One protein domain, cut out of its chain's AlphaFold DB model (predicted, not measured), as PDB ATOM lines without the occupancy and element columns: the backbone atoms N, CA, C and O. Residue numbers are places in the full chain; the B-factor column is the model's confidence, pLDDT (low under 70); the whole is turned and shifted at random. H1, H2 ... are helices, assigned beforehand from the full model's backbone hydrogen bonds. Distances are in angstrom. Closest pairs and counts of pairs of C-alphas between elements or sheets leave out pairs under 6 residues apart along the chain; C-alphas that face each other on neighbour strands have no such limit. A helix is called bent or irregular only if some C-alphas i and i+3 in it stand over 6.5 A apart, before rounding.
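This is residues 2 to 116 of the 159 residues of an uncharacterized protein of Pseudomonas sp. 1-7 (UniProt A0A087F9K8). Two long helices, H1 and H3, run the same way and lie side by side for part of their length, with the short H2 and two long loops near the overlap and the last part of H3, residues 89 to 116, sticking out as a long arm. The first residues of H1, 2 to 8, stick out at the other end. The printed part has 115 residues with three named helices, in the order H1, H2, H3, and no named strand; its class is all helix. It is extended, with a radius of gyration of the C-alphas of 22.4 A and spans of 91 by 27 by 20 A.

Find C-alpha 69 at (172.727, 177.621, 206.390); from there H3, residues 69 to 116, runs 71.5 A to C-alpha 116 at (124.793, 181.541, 153.439). It is irregular, but only just: C-alphas 113 and 116 are 6.6 A apart. Go back to C-alpha 2 at (171.559, 172.647, 231.459), where H1, residues 2 to 30, begins its 43.3 A. Between them look for H2, residues 43 to 48.

Look first at residues 74 to 84 of H3, which touch residues 21 to 28 of H1; the closest C-alphas, of Ile 28 and Ala 81, are 5.5 A apart. The two helices run the same way at a shallow tilt of 23 degrees. H2 only just touches H3, at residues 74 to 78 of H3, with 3 pairs of C-alphas within 8 A; the closest are those of Leu 43 and Ile 75, 7.1 A apart. Their lines are about perpendicular, at 82 degrees. H1 and H2 are close but not clearly touching, with the closest C-alphas, of Lys 20 and Phe 46, 7.7 A apart. Along the backbone, every O i to N i+4 pair of H2 is within hydrogen-bond range, against 23 of 25 in H1 and 43 of 44 in H3.

The C-alphas farthest apart, those of Val 2 and Pro 116, are 91.4 A apart. Without the stretches that stand free, the body of 80 residues spans 36 by 27 by 19 A. The links H1 to H2 and H2 to H3, of 12 and 20 residues, are long, and the printed part has no cut. Mean pLDDT of the printed part is 88.9; look for values under 70 at residues 2 to 5.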
ATOM      1  N   VAL A   2     172.395 171.824 232.371       54.47
ATOM      2  CA  VAL A   2     171.559 172.647 231.459       54.47
ATOM      3  C   VAL A   2     171.931 172.542 229.961       54.47
ATOM      4  O   VAL A   2     171.049 172.577 229.108       54.47
ATOM      5  N   LYS A   3     173.212 172.335 229.614       57.94
ATOM      6  CA  LYS A   3     173.683 172.291 228.207       57.94
ATOM      7  C   LYS A   3     173.154 171.099 227.388       57.94
ATOM      8  O   LYS A   3     172.985 171.215 226.181       57.94
ATOM      9  N   HIS A   4     172.856 169.964 228.024       56.12
ATOM     10  CA  HIS A   4     172.413 168.756 227.312       56.12
ATOM     11  C   HIS A   4     170.959 168.852 226.816       56.12
ATOM     12  O   HIS A   4     170.619 168.302 225.770       56.12
ATOM     13  N   VAL A   5     170.108 169.590 227.538       58.38
ATOM     14  CA  VAL A   5     168.691 169.784 227.189       58.38
ATOM     15  C   VAL A   5     168.543 170.737 225.998       58.38
ATOM     16  O   VAL A   5     167.698 170.517 225.128       58.38
ATOM     17  N   SER A   6     169.402 171.760 225.893       71.00
ATOM     18  CA  SER A   6     169.373 172.702 224.764       71.00
ATOM     19  C   SER A   6     169.764 172.043 223.440       71.00
ATOM     20  O   SER A   6     169.192 172.357 222.398       71.00
ATOM     21  N   GLU A   7     170.700 171.093 223.467       75.81
ATOM     22  CA  GLU A   7     171.174 170.423 222.256       75.81
ATOM     23  C   GLU A   7     170.171 169.388 221.723       75.81
ATOM     24  O   GLU A   7     169.945 169.308 220.513       75.81
ATOM     25  N   ALA A   8     169.492 168.659 222.616       78.50
ATOM     26  CA  ALA A   8     168.409 167.746 222.247       78.50
ATOM     27  C   ALA A   8     167.231 168.488 221.584       78.50
ATOM     28  O   ALA A   8     166.728 168.062 220.540       78.50
ATOM     29  N   ASN A   9     166.840 169.643 222.132       80.81
ATOM     30  CA  ASN A   9     165.774 170.479 221.568       80.81
ATOM     31  C   ASN A   9     166.149 171.074 220.204       80.81
ATOM     32  O   ASN A   9     165.318 171.121 219.290       80.81
ATOM     33  N   ARG A  10     167.415 171.468 220.033       81.38
ATOM     34  CA  ARG A  10     167.955 171.912 218.744       81.38
ATOM     35  C   ARG A  10     167.907 170.789 217.702       81.38
ATOM     36  O   ARG A  10     167.352 171.005 216.628       81.38
ATOM     37  N   LYS A  11     168.392 169.584 218.026       84.50
ATOM     38  CA  LYS A  11     168.343 168.423 217.113       84.50
ATOM     39  C   LYS A  11     166.910 168.059 216.719       84.50
ATOM     40  O   LYS A  11     166.651 167.775 215.553       84.50
ATOM     41  N   LYS A  12     165.961 168.127 217.659       87.06
ATOM     42  CA  LYS A  12     164.535 167.890 217.376       87.06
ATOM     43  C   LYS A  12     163.964 168.931 216.408       87.06
ATOM     44  O   LYS A  12     163.216 168.579 215.501       87.06
ATOM     45  N   THR A  13     164.323 170.203 216.577       86.81
ATOM     46  CA  THR A  13     163.901 171.284 215.669       86.81
ATOM     47  C   THR A  13     164.485 171.098 214.271       86.81
ATOM     48  O   THR A  13     163.756 171.203 213.289       86.81
ATOM     49  N   GLU A  14     165.765 170.740 214.179       88.62
ATOM     50  CA  GLU A  14     166.443 170.437 212.914       88.62
ATOM     51  C   GLU A  14     165.754 169.283 212.170       88.62
ATOM     52  O   GLU A  14     165.425 169.414 210.997       88.62
ATOM     53  N   GLN A  15     165.421 168.190 212.870       90.62
ATOM     54  CA  GLN A  15     164.687 167.063 212.282       90.62
ATOM     55  C   GLN A  15     163.306 167.465 211.748       90.62
ATOM     56  O   GLN A  15     162.894 166.987 210.692       90.62
ATOM     57  N   LYS A  16     162.581 168.345 212.452       92.06
ATOM     58  CA  LYS A  16     161.292 168.867 211.969       92.06
ATOM     59  C   LYS A  16     161.458 169.688 210.693       92.06
ATOM     60  O   LYS A  16     160.660 169.537 209.771       92.06
ATOM     61  N   ILE A  17     162.482 170.543 210.647       92.38
ATOM     62  CA  ILE A  17     162.802 171.349 209.464       92.38
ATOM     63  C   ILE A  17     163.165 170.430 208.296       92.38
ATOM     64  O   ILE A  17     162.621 170.607 207.212       92.38
ATOM     65  N   GLU A  18     163.999 169.413 208.522       92.88
ATOM     66  CA  GLU A  18     164.402 168.484 207.461       92.88
ATOM     67  C   GLU A  18     163.244 167.665 206.906       92.88
ATOM     68  O   GLU A  18     163.136 167.490 205.696       92.88
ATOM     69  N   ARG A  19     162.316 167.214 207.758       93.25
ATOM     70  CA  ARG A  19     161.098 166.555 207.264       93.25
ATOM     71  C   ARG A  19     160.318 167.474 206.327       93.25
ATOM     72  O   ARG A  19     159.964 167.050 205.234       93.25
ATOM     73  N   LYS A  20     160.100 168.731 206.721       94.69
ATOM     74  CA  LYS A  20     159.403 169.721 205.882       94.69
ATOM     75  C   LYS A  20     160.152 170.025 204.584       94.69
ATOM     76  O   LYS A  20     159.515 170.191 203.549       94.69
ATOM     77  N   LEU A  21     161.483 170.092 204.627       94.31
ATOM     78  CA  LEU A  21     162.315 170.271 203.436       94.31
ATOM     79  C   LEU A  21     162.207 169.077 202.484       94.31
ATOM     80  O   LEU A  21     162.085 169.285 201.282       94.31
ATOM     81  N   ASN A  22     162.175 167.848 203.003       93.69
ATOM     82  CA  ASN A  22     161.955 166.654 202.184       93.69
ATOM     83  C   ASN A  22     160.570 166.654 201.530       93.69
ATOM     84  O   ASN A  22     160.467 166.341 200.349       93.69
ATOM     85  N   GLY A  23     159.532 167.070 202.259       92.44
ATOM     86  CA  GLY A  23     158.200 167.283 201.689       92.44
ATOM     87  C   GLY A  23     158.211 168.298 200.552       92.44
ATOM     88  O   GLY A  23     157.739 168.023 199.452       92.44
ATOM     89  N   LEU A  24     158.800 169.475 200.793       94.31
ATOM     90  CA  LEU A  24     158.947 170.505 199.761       94.31
ATOM     91  C   LEU A  24     159.719 169.987 198.549       94.31
ATOM     92  O   LEU A  24     159.330 170.272 197.424       94.31
ATOM     93  N   LYS A  25     160.783 169.214 198.769       94.19
ATOM     94  CA  LYS A  25     161.566 168.604 197.696       94.19
ATOM     95  C   LYS A  25     160.714 167.657 196.850       94.19
ATOM     96  O   LYS A  25     160.742 167.770 195.632       94.19
ATOM     97  N   GLN A  26     159.913 166.791 197.474       93.38
ATOM     98  CA  GLN A  26     158.996 165.904 196.749       93.38
ATOM     99  C   GLN A  26     157.962 166.679 195.929       93.38
ATOM    100  O   GLN A  26     157.699 166.311 194.784       93.38
ATOM    101  N   TYR A  27     157.425 167.770 196.482       94.25
ATOM    102  CA  TYR A  27     156.528 168.660 195.747       94.25
ATOM    103  C   TYR A  27     157.228 169.328 194.557       94.25
ATOM    104  O   TYR A  27     156.663 169.378 193.472       94.25
ATOM    105  N   ILE A  28     158.467 169.795 194.727       93.31
ATOM    106  CA  ILE A  28     159.245 170.422 193.649       93.31
ATOM    107  C   ILE A  28     159.566 169.423 192.532       93.31
ATOM    108  O   ILE A  28     159.502 169.779 191.361       93.31
ATOM    109  N   GLU A  29     159.932 168.189 192.882       92.00
ATOM    110  CA  GLU A  29     160.359 167.173 191.912       92.00
ATOM    111  C   GLU A  29     159.179 166.534 191.174       92.00
ATOM    112  O   GLU A  29     159.271 166.284 189.974       92.00
ATOM    113  N   ASN A  30     158.079 166.267 191.881       89.62
ATOM    114  CA  ASN A  30     156.992 165.431 191.365       89.62
ATOM    115  C   ASN A  30     155.644 166.159 191.269       89.62
ATOM    116  O   ASN A  30     154.661 165.552 190.852       89.62
ATOM    117  N   GLY A  31     155.545 167.410 191.730       84.62
ATOM    118  CA  GLY A  31     154.279 168.152 191.824       84.62
ATOM    119  C   GLY A  31     153.308 167.616 192.886       84.62
ATOM    120  O   GLY A  31     152.230 168.174 193.089       84.62
ATOM    121  N   VAL A  32     153.667 166.542 193.599       86.31
ATOM    122  CA  VAL A  32     152.823 165.911 194.620       86.31
ATOM    123  C   VAL A  32     153.146 166.505 195.984       86.31
ATOM    124  O   VAL A  32     154.239 166.317 196.513       86.31
ATOM    125  N   ALA A  33     152.178 167.211 196.564       89.19
ATOM    126  CA  ALA A  33     152.261 167.704 197.931       89.19
ATOM    127  C   ALA A  33     151.525 166.759 198.887       89.19
ATOM    128  O   ALA A  33     150.339 166.482 198.716       89.19
ATOM    129  N   ASP A  34     152.210 166.325 199.941       90.06
ATOM    130  CA  ASP A  34     151.623 165.633 201.098       90.06
ATOM    131  C   ASP A  34     151.220 166.617 202.221       90.06
ATOM    132  O   ASP A  34     150.883 166.231 203.340       90.06
ATOM    133  N   PHE A  35     151.241 167.915 201.915       92.56
ATOM    134  CA  PHE A  35     150.817 169.019 202.767       92.56
ATOM    135  C   PHE A  35     149.808 169.913 202.030       92.56
ATOM    136  O   PHE A  35     149.773 169.944 200.798       92.56
ATOM    137  N   PRO A  36     149.002 170.707 202.757       91.00
ATOM    138  CA  PRO A  36     148.130 171.696 202.137       91.00
ATOM    139  C   PRO A  36     148.954 172.784 201.431       91.00
ATOM    140  O   PRO A  36     149.641 173.583 202.078       91.00
ATOM    141  N   VAL A  37     148.863 172.823 200.099       92.38
ATOM    142  CA  VAL A  37     149.578 173.790 199.254       92.38
ATOM    143  C   VAL A  37     149.034 175.205 199.505       92.38
ATOM    144  O   VAL A  37     147.839 175.454 199.316       92.38
ATOM    145  N   PRO A  38     149.872 176.160 199.948       93.19
ATOM    146  CA  PRO A  38     149.426 177.514 200.233       93.19
ATOM    147  C   PRO A  38     149.202 178.327 198.955       93.19
ATOM    148  O   PRO A  38     149.644 177.984 197.861       93.19
ATOM    149  N   LYS A  39     148.588 179.508 199.100       91.62
ATOM    150  CA  LYS A  39     148.534 180.479 197.996       91.62
ATOM    151  C   LYS A  39     149.921 180.999 197.602       91.62
ATOM    152  O   LYS A  39     150.112 181.305 196.424       91.62
ATOM    153  N   LYS A  40     150.816 181.126 198.590       93.81
ATOM    154  CA  LYS A  40     152.213 181.557 198.474       93.81
ATOM    155  C   LYS A  40     153.082 180.791 199.472       93.81
ATOM    156  O   LYS A  40     152.741 180.740 200.657       93.81
ATOM    157  N   PHE A  41     154.209 180.261 199.016       94.50
ATOM    158  CA  PHE A  41     155.216 179.649 199.875       94.50
ATOM    159  C   PHE A  41     156.018 180.743 200.586       94.50
ATOM    160  O   PHE A  41     156.737 181.523 199.973       94.50
ATOM    161  N   THR A  42     155.853 180.843 201.906       94.25
ATOM    162  CA  THR A  42     156.540 181.842 202.738       94.25
ATOM    163  C   THR A  42     157.156 181.181 203.960       94.25
ATOM    164  O   THR A  42     156.685 180.135 204.410       94.25
ATOM    165  N   LEU A  43     158.167 181.820 204.553       92.69
ATOM    166  CA  LEU A  43     158.769 181.321 205.790       92.69
ATOM    167  C   LEU A  43     157.728 181.201 206.915       92.69
ATOM    168  O   LEU A  43     157.749 180.240 207.673       92.69
ATOM    169  N   ASN A  44     156.778 182.137 207.004       93.00
ATOM    170  CA  ASN A  44     155.719 182.079 208.013       93.00
ATOM    171  C   ASN A  44     154.814 180.851 207.818       93.00
ATOM    172  O   ASN A  44     154.502 180.175 208.794       93.00
ATOM    173  N   TRP A  45     154.448 180.529 206.572       94.50
ATOM    174  CA  TRP A  45     153.728 179.291 206.265       94.50
ATOM    175  C   TRP A  45     154.554 178.058 206.647       94.50
ATOM    176  O   TRP A  45     154.054 177.182 207.345       94.50
ATOM    177  N   PHE A  46     155.831 178.021 206.261       93.75
ATOM    178  CA  PHE A  46     156.716 176.888 206.539       93.75
ATOM    179  C   PHE A  46     156.818 176.600 208.040       93.75
ATOM    180  O   PHE A  46     156.725 175.456 208.484       93.75
ATOM    181  N   VAL A  47     156.967 177.656 208.838       92.50
ATOM    182  CA  VAL A  47     157.057 177.596 210.299       92.50
ATOM    183  C   VAL A  47     155.738 177.114 210.912       92.50
ATOM    184  O   VAL A  47     155.749 176.219 211.763       92.50
ATOM    185  N   ALA A  48     154.613 177.648 210.432       92.56
ATOM    186  CA  ALA A  48     153.273 177.338 210.924       92.56
ATOM    187  C   ALA A  48     152.715 175.988 210.444       92.56
ATOM    188  O   ALA A  48     151.756 175.498 211.035       92.56
ATOM    189  N   LEU A  49     153.295 175.376 209.404       91.44
ATOM    190  CA  LEU A  49     152.813 174.115 208.839       91.44
ATOM    191  C   LEU A  49     152.748 173.020 209.916       91.44
ATOM    192  O   LEU A  49     153.779 172.608 210.451       91.44
ATOM    193  N   ALA A  50     151.535 172.562 210.212       88.19
ATOM    194  CA  ALA A  50     151.237 171.549 211.218       88.19
ATOM    195  C   ALA A  50     150.162 170.582 210.688       88.19
ATOM    196  O   ALA A  50     149.069 170.479 211.238       88.19
ATOM    197  N   SER A  51     150.451 169.921 209.568       85.75
ATOM    198  CA  SER A  51     149.648 168.825 209.017       85.75
ATOM    199  C   SER A  51     150.458 167.543 209.117       85.75
ATOM    200  O   SER A  51     151.632 167.584 208.777       85.75
ATOM    201  N   ALA A  52     149.884 166.417 209.547       82.94
ATOM    202  CA  ALA A  52     150.629 165.154 209.623       82.94
ATOM    203  C   ALA A  52     151.325 164.845 208.276       82.94
ATOM    204  O   ALA A  52     150.652 164.947 207.252       82.94
ATOM    205  N   PRO A  53     152.634 164.507 208.242       86.56
ATOM    206  CA  PRO A  53     153.555 164.211 209.357       86.56
ATOM    207  C   PRO A  53     154.357 165.419 209.908       86.56
ATOM    208  O   PRO A  53     155.320 165.247 210.661       86.56
ATOM    209  N   TYR A  54     154.005 166.640 209.520       91.62
ATOM    210  CA  TYR A  54     154.681 167.888 209.863       91.62
ATOM    211  C   TYR A  54     154.191 168.506 211.174       91.62
ATOM    212  O   TYR A  54     152.999 168.601 211.454       91.62
ATOM    213  N   GLU A  55     155.141 169.027 211.948       89.88
ATOM    214  CA  GLU A  55     154.882 169.787 213.169       89.88
ATOM    215  C   GLU A  55     155.340 171.236 213.005       89.88
ATOM    216  O   GLU A  55     156.347 171.509 212.341       89.88
ATOM    217  N   SER A  56     154.661 172.167 213.677       89.31
ATOM    218  CA  SER A  56     155.116 173.553 213.737       89.31
ATOM    219  C   SER A  56     156.518 173.652 214.351       89.31
ATOM    220  O   SER A  56     156.942 172.854 215.200       89.31
ATOM    221  N   VAL A  57     157.269 174.637 213.866       89.50
ATOM    222  CA  VAL A  57     158.609 174.976 214.360       89.50
ATOM    223  C   VAL A  57     158.599 176.421 214.838       89.50
ATOM    224  O   VAL A  57     157.751 177.196 214.420       89.50
ATOM    225  N   SER A  58     159.502 176.798 215.743       84.12
ATOM    226  CA  SER A  58     159.617 178.195 216.172       84.12
ATOM    227  C   SER A  58     160.533 178.964 215.227       84.12
ATOM    228  O   SER A  58     161.642 178.520 214.934       84.12
ATOM    229  N   LYS A  59     160.097 180.152 214.799       76.88
ATOM    230  CA  LYS A  59     160.909 181.075 213.990       76.88
ATOM    231  C   LYS A  59     162.076 181.683 214.778       76.88
ATOM    232  O   LYS A  59     163.053 182.107 214.179       76.88
ATOM    233  N   ALA A  60     161.973 181.722 216.108       72.50
ATOM    234  CA  ALA A  60     162.973 182.327 216.988       72.50
ATOM    235  C   ALA A  60     164.175 181.409 217.286       72.50
ATOM    236  O   ALA A  60     165.082 181.813 218.005       72.50
ATOM    237  N   GLY A  61     164.175 180.171 216.779       74.31
ATOM    238  CA  GLY A  61     165.309 179.262 216.933       74.31
ATOM    239  C   GLY A  61     166.493 179.674 216.057       74.31
ATOM    240  O   GLY A  61     166.307 180.113 214.922       74.31
ATOM    241  N   ASP A  62     167.715 179.461 216.550       74.75
ATOM    242  CA  ASP A  62     168.958 179.779 215.829       74.75
ATOM    243  C   ASP A  62     169.038 179.132 214.433       74.75
ATOM    244  O   ASP A  62     169.689 179.662 213.534       74.75
ATOM    245  N   GLN A  63     168.338 178.012 214.215       79.25
ATOM    246  CA  GLN A  63     168.299 177.296 212.934       79.25
ATOM    247  C   GLN A  63     167.589 178.093 211.835       79.25
ATOM    248  O   GLN A  63     167.931 177.943 210.669       79.25
ATOM    249  N   LEU A  64     166.619 178.941 212.183       83.25
ATOM    250  CA  LEU A  64     165.869 179.769 211.229       83.25
ATOM    251  C   LEU A  64     166.234 181.251 211.331       83.25
ATOM    252  O   LEU A  64     165.557 182.101 210.751       83.25
ATOM    253  N   ARG A  65     167.316 181.571 212.047       85.81
ATOM    254  CA  ARG A  65     167.885 182.912 212.062       85.81
ATOM    255  C   ARG A  65     168.430 183.240 210.674       85.81
ATOM    256  O   ARG A  65     169.141 182.435 210.078       85.81
ATOM    257  N   THR A  66     168.116 184.434 210.179       86.12
ATOM    258  CA  THR A  66     168.630 184.939 208.901       86.12
ATOM    259  C   THR A  66     170.151 184.803 208.834       86.12
ATOM    260  O   THR A  66     170.843 185.170 209.787       86.12
ATOM    261  N   GLY A  67     170.657 184.261 207.724       82.75
ATOM    262  CA  GLY A  67     172.080 183.982 207.520       82.75
ATOM    263  C   GLY A  67     172.557 182.620 208.033       82.75
ATOM    264  O   GLY A  67     173.723 182.280 207.836       82.75
ATOM    265  N   SER A  68     171.701 181.809 208.668       86.94
ATOM    266  CA  SER A  68     172.039 180.409 208.942       86.94
ATOM    267  C   SER A  68     171.956 179.574 207.655       86.94
ATOM    268  O   SER A  68     171.105 179.809 206.797       86.94
ATOM    269  N   ALA A  69     172.790 178.537 207.533       88.69
ATOM    270  CA  ALA A  69     172.727 177.621 206.390       88.69
ATOM    271  C   ALA A  69     171.338 176.969 206.250       88.69
ATOM    272  O   ALA A  69     170.806 176.834 205.149       88.69
ATOM    273  N   THR A  70     170.715 176.603 207.373       89.25
ATOM    274  CA  THR A  70     169.374 176.013 207.393       89.25
ATOM    275  C   THR A  70     168.311 177.010 206.922       89.25
ATOM    276  O   THR A  70     167.441 176.624 206.143       89.25
ATOM    277  N   HIS A  71     168.411 178.287 207.308       91.88
ATOM    278  CA  HIS A  71     167.544 179.359 206.819       91.88
ATOM    279  C   HIS A  71     167.669 179.525 205.301       91.88
ATOM    280  O   HIS A  71     166.655 179.475 204.608       91.88
ATOM    281  N   GLU A  72     168.890 179.636 204.770       92.25
ATOM    282  CA  GLU A  72     169.106 179.813 203.326       92.25
ATOM    283  C   GLU A  72     168.560 178.638 202.505       92.25
ATOM    284  O   GLU A  72     167.908 178.840 201.481       92.25
ATOM    285  N   ARG A  73     168.727 177.396 202.980       94.19
ATOM    286  CA  ARG A  73     168.116 176.224 202.324       94.19
ATOM    287  C   ARG A  73     166.591 176.289 202.316       94.19
ATOM    288  O   ARG A  73     165.978 175.935 201.308       94.19
ATOM    289  N   VAL A  74     165.977 176.725 203.418       94.00
ATOM    290  CA  VAL A  74     164.518 176.892 203.507       94.00
ATOM    291  C   VAL A  74     164.048 177.961 202.528       94.00
ATOM    292  O   VAL A  74     163.122 177.702 201.768       94.00
ATOM    293  N   ILE A  75     164.696 179.126 202.490       95.12
ATOM    294  CA  ILE A  75     164.322 180.206 201.567       95.12
ATOM    295  C   ILE A  75     164.465 179.766 200.108       95.12
ATOM    296  O   ILE A  75     163.523 179.936 199.335       95.12
ATOM    297  N   SER A  76     165.584 179.134 199.747       94.50
ATOM    298  CA  SER A  76     165.793 178.603 198.396       94.50
ATOM    299  C   SER A  76     164.729 177.572 198.016       94.50
ATOM    300  O   SER A  76     164.123 177.679 196.953       94.50
ATOM    301  N   SER A  77     164.419 176.627 198.911       95.12
ATOM    302  CA  SER A  77     163.394 175.602 198.657       95.12
ATOM    303  C   SER A  77     161.994 176.206 198.516       95.12
ATOM    304  O   SER A  77     161.231 175.800 197.645       95.12
ATOM    305  N   LEU A  78     161.651 177.206 199.334       96.00
ATOM    306  CA  LEU A  78     160.373 177.914 199.227       96.00
ATOM    307  C   LEU A  78     160.263 178.699 197.917       96.00
ATOM    308  O   LEU A  78     159.189 178.722 197.324       96.00
ATOM    309  N   SER A  79     161.359 179.306 197.455       95.06
ATOM    310  CA  SER A  79     161.413 179.998 196.163       95.06
ATOM    311  C   SER A  79     161.187 179.026 194.999       95.06
ATOM    312  O   SER A  79     160.342 179.274 194.139       95.06
ATOM    313  N   CYS A  80     161.852 177.866 195.014       94.25
ATOM    314  CA  CYS A  80     161.634 176.815 194.018       94.25
ATOM    315  C   CYS A  80     160.187 176.297 194.030       94.25
ATOM    316  O   CYS A  80     159.558 176.213 192.978       94.25
ATOM    317  N   ALA A  81     159.629 176.009 195.209       94.12
ATOM    318  CA  ALA A  81     158.239 175.565 195.338       94.12
ATOM    319  C   ALA A  81     157.233 176.630 194.862       94.12
ATOM    320  O   ALA A  81     156.212 176.297 194.263       94.12
ATOM    321  N   GLN A  82     157.526 177.915 195.089       94.94
ATOM    322  CA  GLN A  82     156.714 179.018 194.574       94.94
ATOM    323  C   GLN A  82     156.713 179.055 193.042       94.94
ATOM    324  O   GLN A  82     155.648 179.243 192.456       94.94
ATOM    325  N   ALA A  83     157.865 178.840 192.402       92.06
ATOM    326  CA  ALA A  83     157.961 178.796 190.944       92.06
ATOM    327  C   ALA A  83     157.156 177.629 190.347       92.06
ATOM    328  O   ALA A  83     156.434 177.824 189.372       92.06
ATOM    329  N   VAL A  84     157.212 176.442 190.965       92.56
ATOM    330  CA  VAL A  84     156.400 175.279 190.553       92.56
ATOM    331  C   VAL A  84     154.905 175.598 190.643       92.56
ATOM    332  O   VAL A  84     154.180 175.440 189.667       92.56
ATOM    333  N   LEU A  85     154.454 176.164 191.766       92.75
ATOM    334  CA  LEU A  85     153.056 176.563 191.957       92.75
ATOM    335  C   LEU A  85     152.568 177.589 190.919       92.75
ATOM    336  O   LEU A  85     151.400 177.573 190.522       92.75
ATOM    337  N   GLU A  86     153.421 178.534 190.533       91.56
ATOM    338  CA  GLU A  86     153.089 179.543 189.524       91.56
ATOM    339  C   GLU A  86     153.018 178.944 188.121       91.56
ATOM    340  O   GLU A  86     152.084 179.272 187.385       91.56
ATOM    341  N   ASN A  87     153.924 178.022 187.788       89.56
ATOM    342  CA  ASN A  87     153.884 177.275 186.535       89.56
ATOM    343  C   ASN A  87     152.616 176.420 186.436       89.56
ATOM    344  O   ASN A  87     151.884 176.561 185.460       89.56
ATOM    345  N   ASP A  88     152.271 175.649 187.472       87.81
ATOM    346  CA  ASP A  88     151.046 174.834 187.497       87.81
ATOM    347  C   ASP A  88     149.789 175.690 187.266       87.81
ATOM    348  O   ASP A  88     148.876 175.331 186.515       87.81
ATOM    349  N   ARG A  89     149.727 176.870 187.898       88.50
ATOM    350  CA  ARG A  89     148.614 177.816 187.706       88.50
ATOM    351  C   ARG A  89     148.591 178.395 186.300       88.50
ATOM    352  O   ARG A  89     147.506 178.592 185.748       88.50
ATOM    353  N   ALA A  90     149.757 178.702 185.739       85.00
ATOM    354  CA  ALA A  90     149.867 179.180 184.371       85.00
ATOM    355  C   ALA A  90     149.390 178.104 183.386       85.00
ATOM    356  O   ALA A  90     148.567 178.409 182.524       85.00
ATOM    357  N   GLU A  91     149.806 176.850 183.564       84.88
ATOM    358  CA  GLU A  91     149.383 175.705 182.750       84.88
ATOM    359  C   GLU A  91     147.875 175.457 182.834       84.88
ATOM    360  O   GLU A  91     147.203 175.349 181.803       84.88
ATOM    361  N   GLN A  92     147.298 175.460 184.039       82.56
ATOM    362  CA  GLN A  92     145.843 175.375 184.213       82.56
ATOM    363  C   GLN A  92     145.125 176.544 183.527       82.56
ATOM    364  O   GLN A  92     144.110 176.353 182.850       82.56
ATOM    365  N   GLY A  93     145.668 177.758 183.655       83.38
ATOM    366  CA  GLY A  93     145.161 178.944 182.969       83.38
ATOM    367  C   GLY A  93     145.200 178.804 181.445       83.38
ATOM    368  O   GLY A  93     144.236 179.177 180.773       83.38
ATOM    369  N   ILE A  94     146.278 178.239 180.896       86.56
ATOM    370  CA  ILE A  94     146.428 177.944 179.465       86.56
ATOM    371  C   ILE A  94     145.403 176.892 179.028       86.56
ATOM    372  O   ILE A  94     144.715 177.107 178.032       86.56
ATOM    373  N   CYS A  95     145.230 175.808 179.788       84.81
ATOM    374  CA  CYS A  95     144.260 174.751 179.492       84.81
ATOM    375  C   CYS A  95     142.820 175.292 179.425       84.81
ATOM    376  O   CYS A  95     142.105 175.057 178.447       84.81
ATOM    377  N   LEU A  96     142.408 176.088 180.418       87.88
ATOM    378  CA  LEU A  96     141.075 176.704 180.443       87.88
ATOM    379  C   LEU A  96     140.858 177.653 179.261       87.88
ATOM    380  O   LEU A  96     139.800 177.624 178.625       87.88
ATOM    381  N   LYS A  97     141.860 178.480 178.939       89.06
ATOM    382  CA  LYS A  97     141.805 179.381 177.780       89.06
ATOM    383  C   LYS A  97     141.747 178.607 176.465       89.06
ATOM    384  O   LYS A  97     140.949 178.964 175.609       89.06
ATOM    385  N   SER A  98     142.528 177.538 176.323       89.69
ATOM    386  CA  SER A  98     142.525 176.672 175.139       89.69
ATOM    387  C   SER A  98     141.151 176.038 174.920       89.69
ATOM    388  O   SER A  98     140.580 176.184 173.840       89.69
ATOM    389  N   LYS A  99     140.544 175.468 175.970       89.88
ATOM    390  CA  LYS A  99     139.171 174.947 175.903       89.88
ATOM    391  C   LYS A  99     138.180 176.025 175.457       89.88
ATOM    392  O   LYS A  99     137.326 175.774 174.608       89.88
ATOM    393  N   ARG A 100     138.311 177.242 175.997       92.62
ATOM    394  CA  ARG A 100     137.451 178.366 175.619       92.62
ATOM    395  C   ARG A 100     137.634 178.786 174.158       92.62
ATOM    396  O   ARG A 100     136.645 179.119 173.510       92.62
ATOM    397  N   ILE A 101     138.863 178.777 173.648       93.31
ATOM    398  CA  ILE A 101     139.154 179.056 172.236       93.31
ATOM    399  C   ILE A 101     138.451 178.020 171.356       93.31
ATOM    400  O   ILE A 101     137.670 178.415 170.495       93.31
ATOM    401  N   SER A 102     138.597 176.724 171.647       92.38
ATOM    402  CA  SER A 102     137.936 175.665 170.872       92.38
ATOM    403  C   SER A 102     136.405 175.780 170.877       92.38
ATOM    404  O   SER A 102     135.755 175.579 169.851       92.38
ATOM    405  N   GLU A 103     135.800 176.151 172.011       95.56
ATOM    406  CA  GLU A 103     134.356 176.426 172.082       95.56
ATOM    407  C   GLU A 103     133.931 177.603 171.189       95.56
ATOM    408  O   GLU A 103     132.855 177.573 170.586       95.56
ATOM    409  N   LEU A 104     134.741 178.663 171.136       96.75
ATOM    410  CA  LEU A 104     134.462 179.841 170.318       96.75
ATOM    411  C   LEU A 104     134.658 179.548 168.829       96.75
ATOM    412  O   LEU A 104     133.793 179.914 168.037       96.75
ATOM    413  N   GLU A 105     135.714 178.829 168.455       96.19
ATOM    414  CA  GLU A 105     135.957 178.375 167.080       96.19
ATOM    415  C   GLU A 105     134.795 177.521 166.557       96.19
ATOM    416  O   GLU A 105     134.297 177.745 165.453       96.19
ATOM    417  N   ALA A 106     134.277 176.601 167.380       95.94
ATOM    418  CA  ALA A 106     133.109 175.799 167.019       95.94
ATOM    419  C   ALA A 106     131.853 176.660 166.780       95.94
ATOM    420  O   ALA A 106     131.069 176.381 165.868       95.94
ATOM    421  N   LYS A 107     131.655 177.724 167.572       96.75
ATOM    422  CA  LYS A 107     130.542 178.669 167.379       96.75
ATOM    423  C   LYS A 107     130.701 179.501 166.112       96.75
ATOM    424  O   LYS A 107     129.715 179.671 165.400       96.75
ATOM    425  N   VAL A 108     131.909 179.987 165.831       97.75
ATOM    426  CA  VAL A 108     132.212 180.724 164.596       97.75
ATOM    427  C   VAL A 108     131.894 179.849 163.392       97.75
ATOM    428  O   VAL A 108     131.047 180.227 162.587       97.75
ATOM    429  N   LYS A 109     132.422 178.621 163.358       96.31
ATOM    430  CA  LYS A 109     132.151 177.663 162.280       96.31
ATOM    431  C   LYS A 109     130.657 177.383 162.106       96.31
ATOM    432  O   LYS A 109     130.162 177.298 160.985       96.31
ATOM    433  N   LYS A 110     129.907 177.253 163.208       97.25
ATOM    434  CA  LYS A 110     128.444 177.092 163.152       97.25
ATOM    435  C   LYS A 110     127.776 178.277 162.453       97.25
ATOM    436  O   LYS A 110     126.926 178.059 161.595       97.25
ATOM    437  N   TYR A 111     128.133 179.507 162.814       97.12
ATOM    438  CA  TYR A 111     127.538 180.690 162.195       97.12
ATOM    439  C   TYR A 111     127.966 180.866 160.740       97.12
ATOM    440  O   TYR A 111     127.113 181.160 159.908       97.12
ATOM    441  N   GLU A 112     129.226 180.593 160.408       97.12
ATOM    442  CA  GLU A 112     129.718 180.603 159.024       97.12
ATOM    443  C   GLU A 112     128.929 179.645 158.122       97.12
ATOM    444  O   GLU A 112     128.638 179.983 156.980       97.12
ATOM    445  N   MET A 113     128.511 178.484 158.639       95.12
ATOM    446  CA  MET A 113     127.649 177.557 157.894       95.12
ATOM    447  C   MET A 113     126.196 178.041 157.768       95.12
ATOM    448  O   MET A 113     125.528 177.717 156.790       95.12
ATOM    449  N   MET A 114     125.681 178.796 158.744       96.62
ATOM    450  CA  MET A 114     124.289 179.269 158.739       96.62
ATOM    451  C   MET A 114     124.081 180.513 157.869       96.62
ATOM    452  O   MET A 114     123.026 180.645 157.246       96.62
ATOM    453  N   VAL A 115     125.060 181.423 157.829       96.94
ATOM    454  CA  VAL A 115     124.944 182.716 157.135       96.94
ATOM    455  C   VAL A 115     124.547 182.562 155.660       96.94
ATOM    456  O   VAL A 115     123.579 183.211 155.269       96.94
ATOM    457  N   PRO A 116     125.175 181.692 154.843       95.81
ATOM    458  CA  PRO A 116     124.793 181.541 153.439       95.81
ATOM    459  C   PRO A 116     123.336 181.103 153.250       95.81
ATOM    460  O   PRO A 116     122.643 181.642 152.392       95.81
TER     461      PRO A 116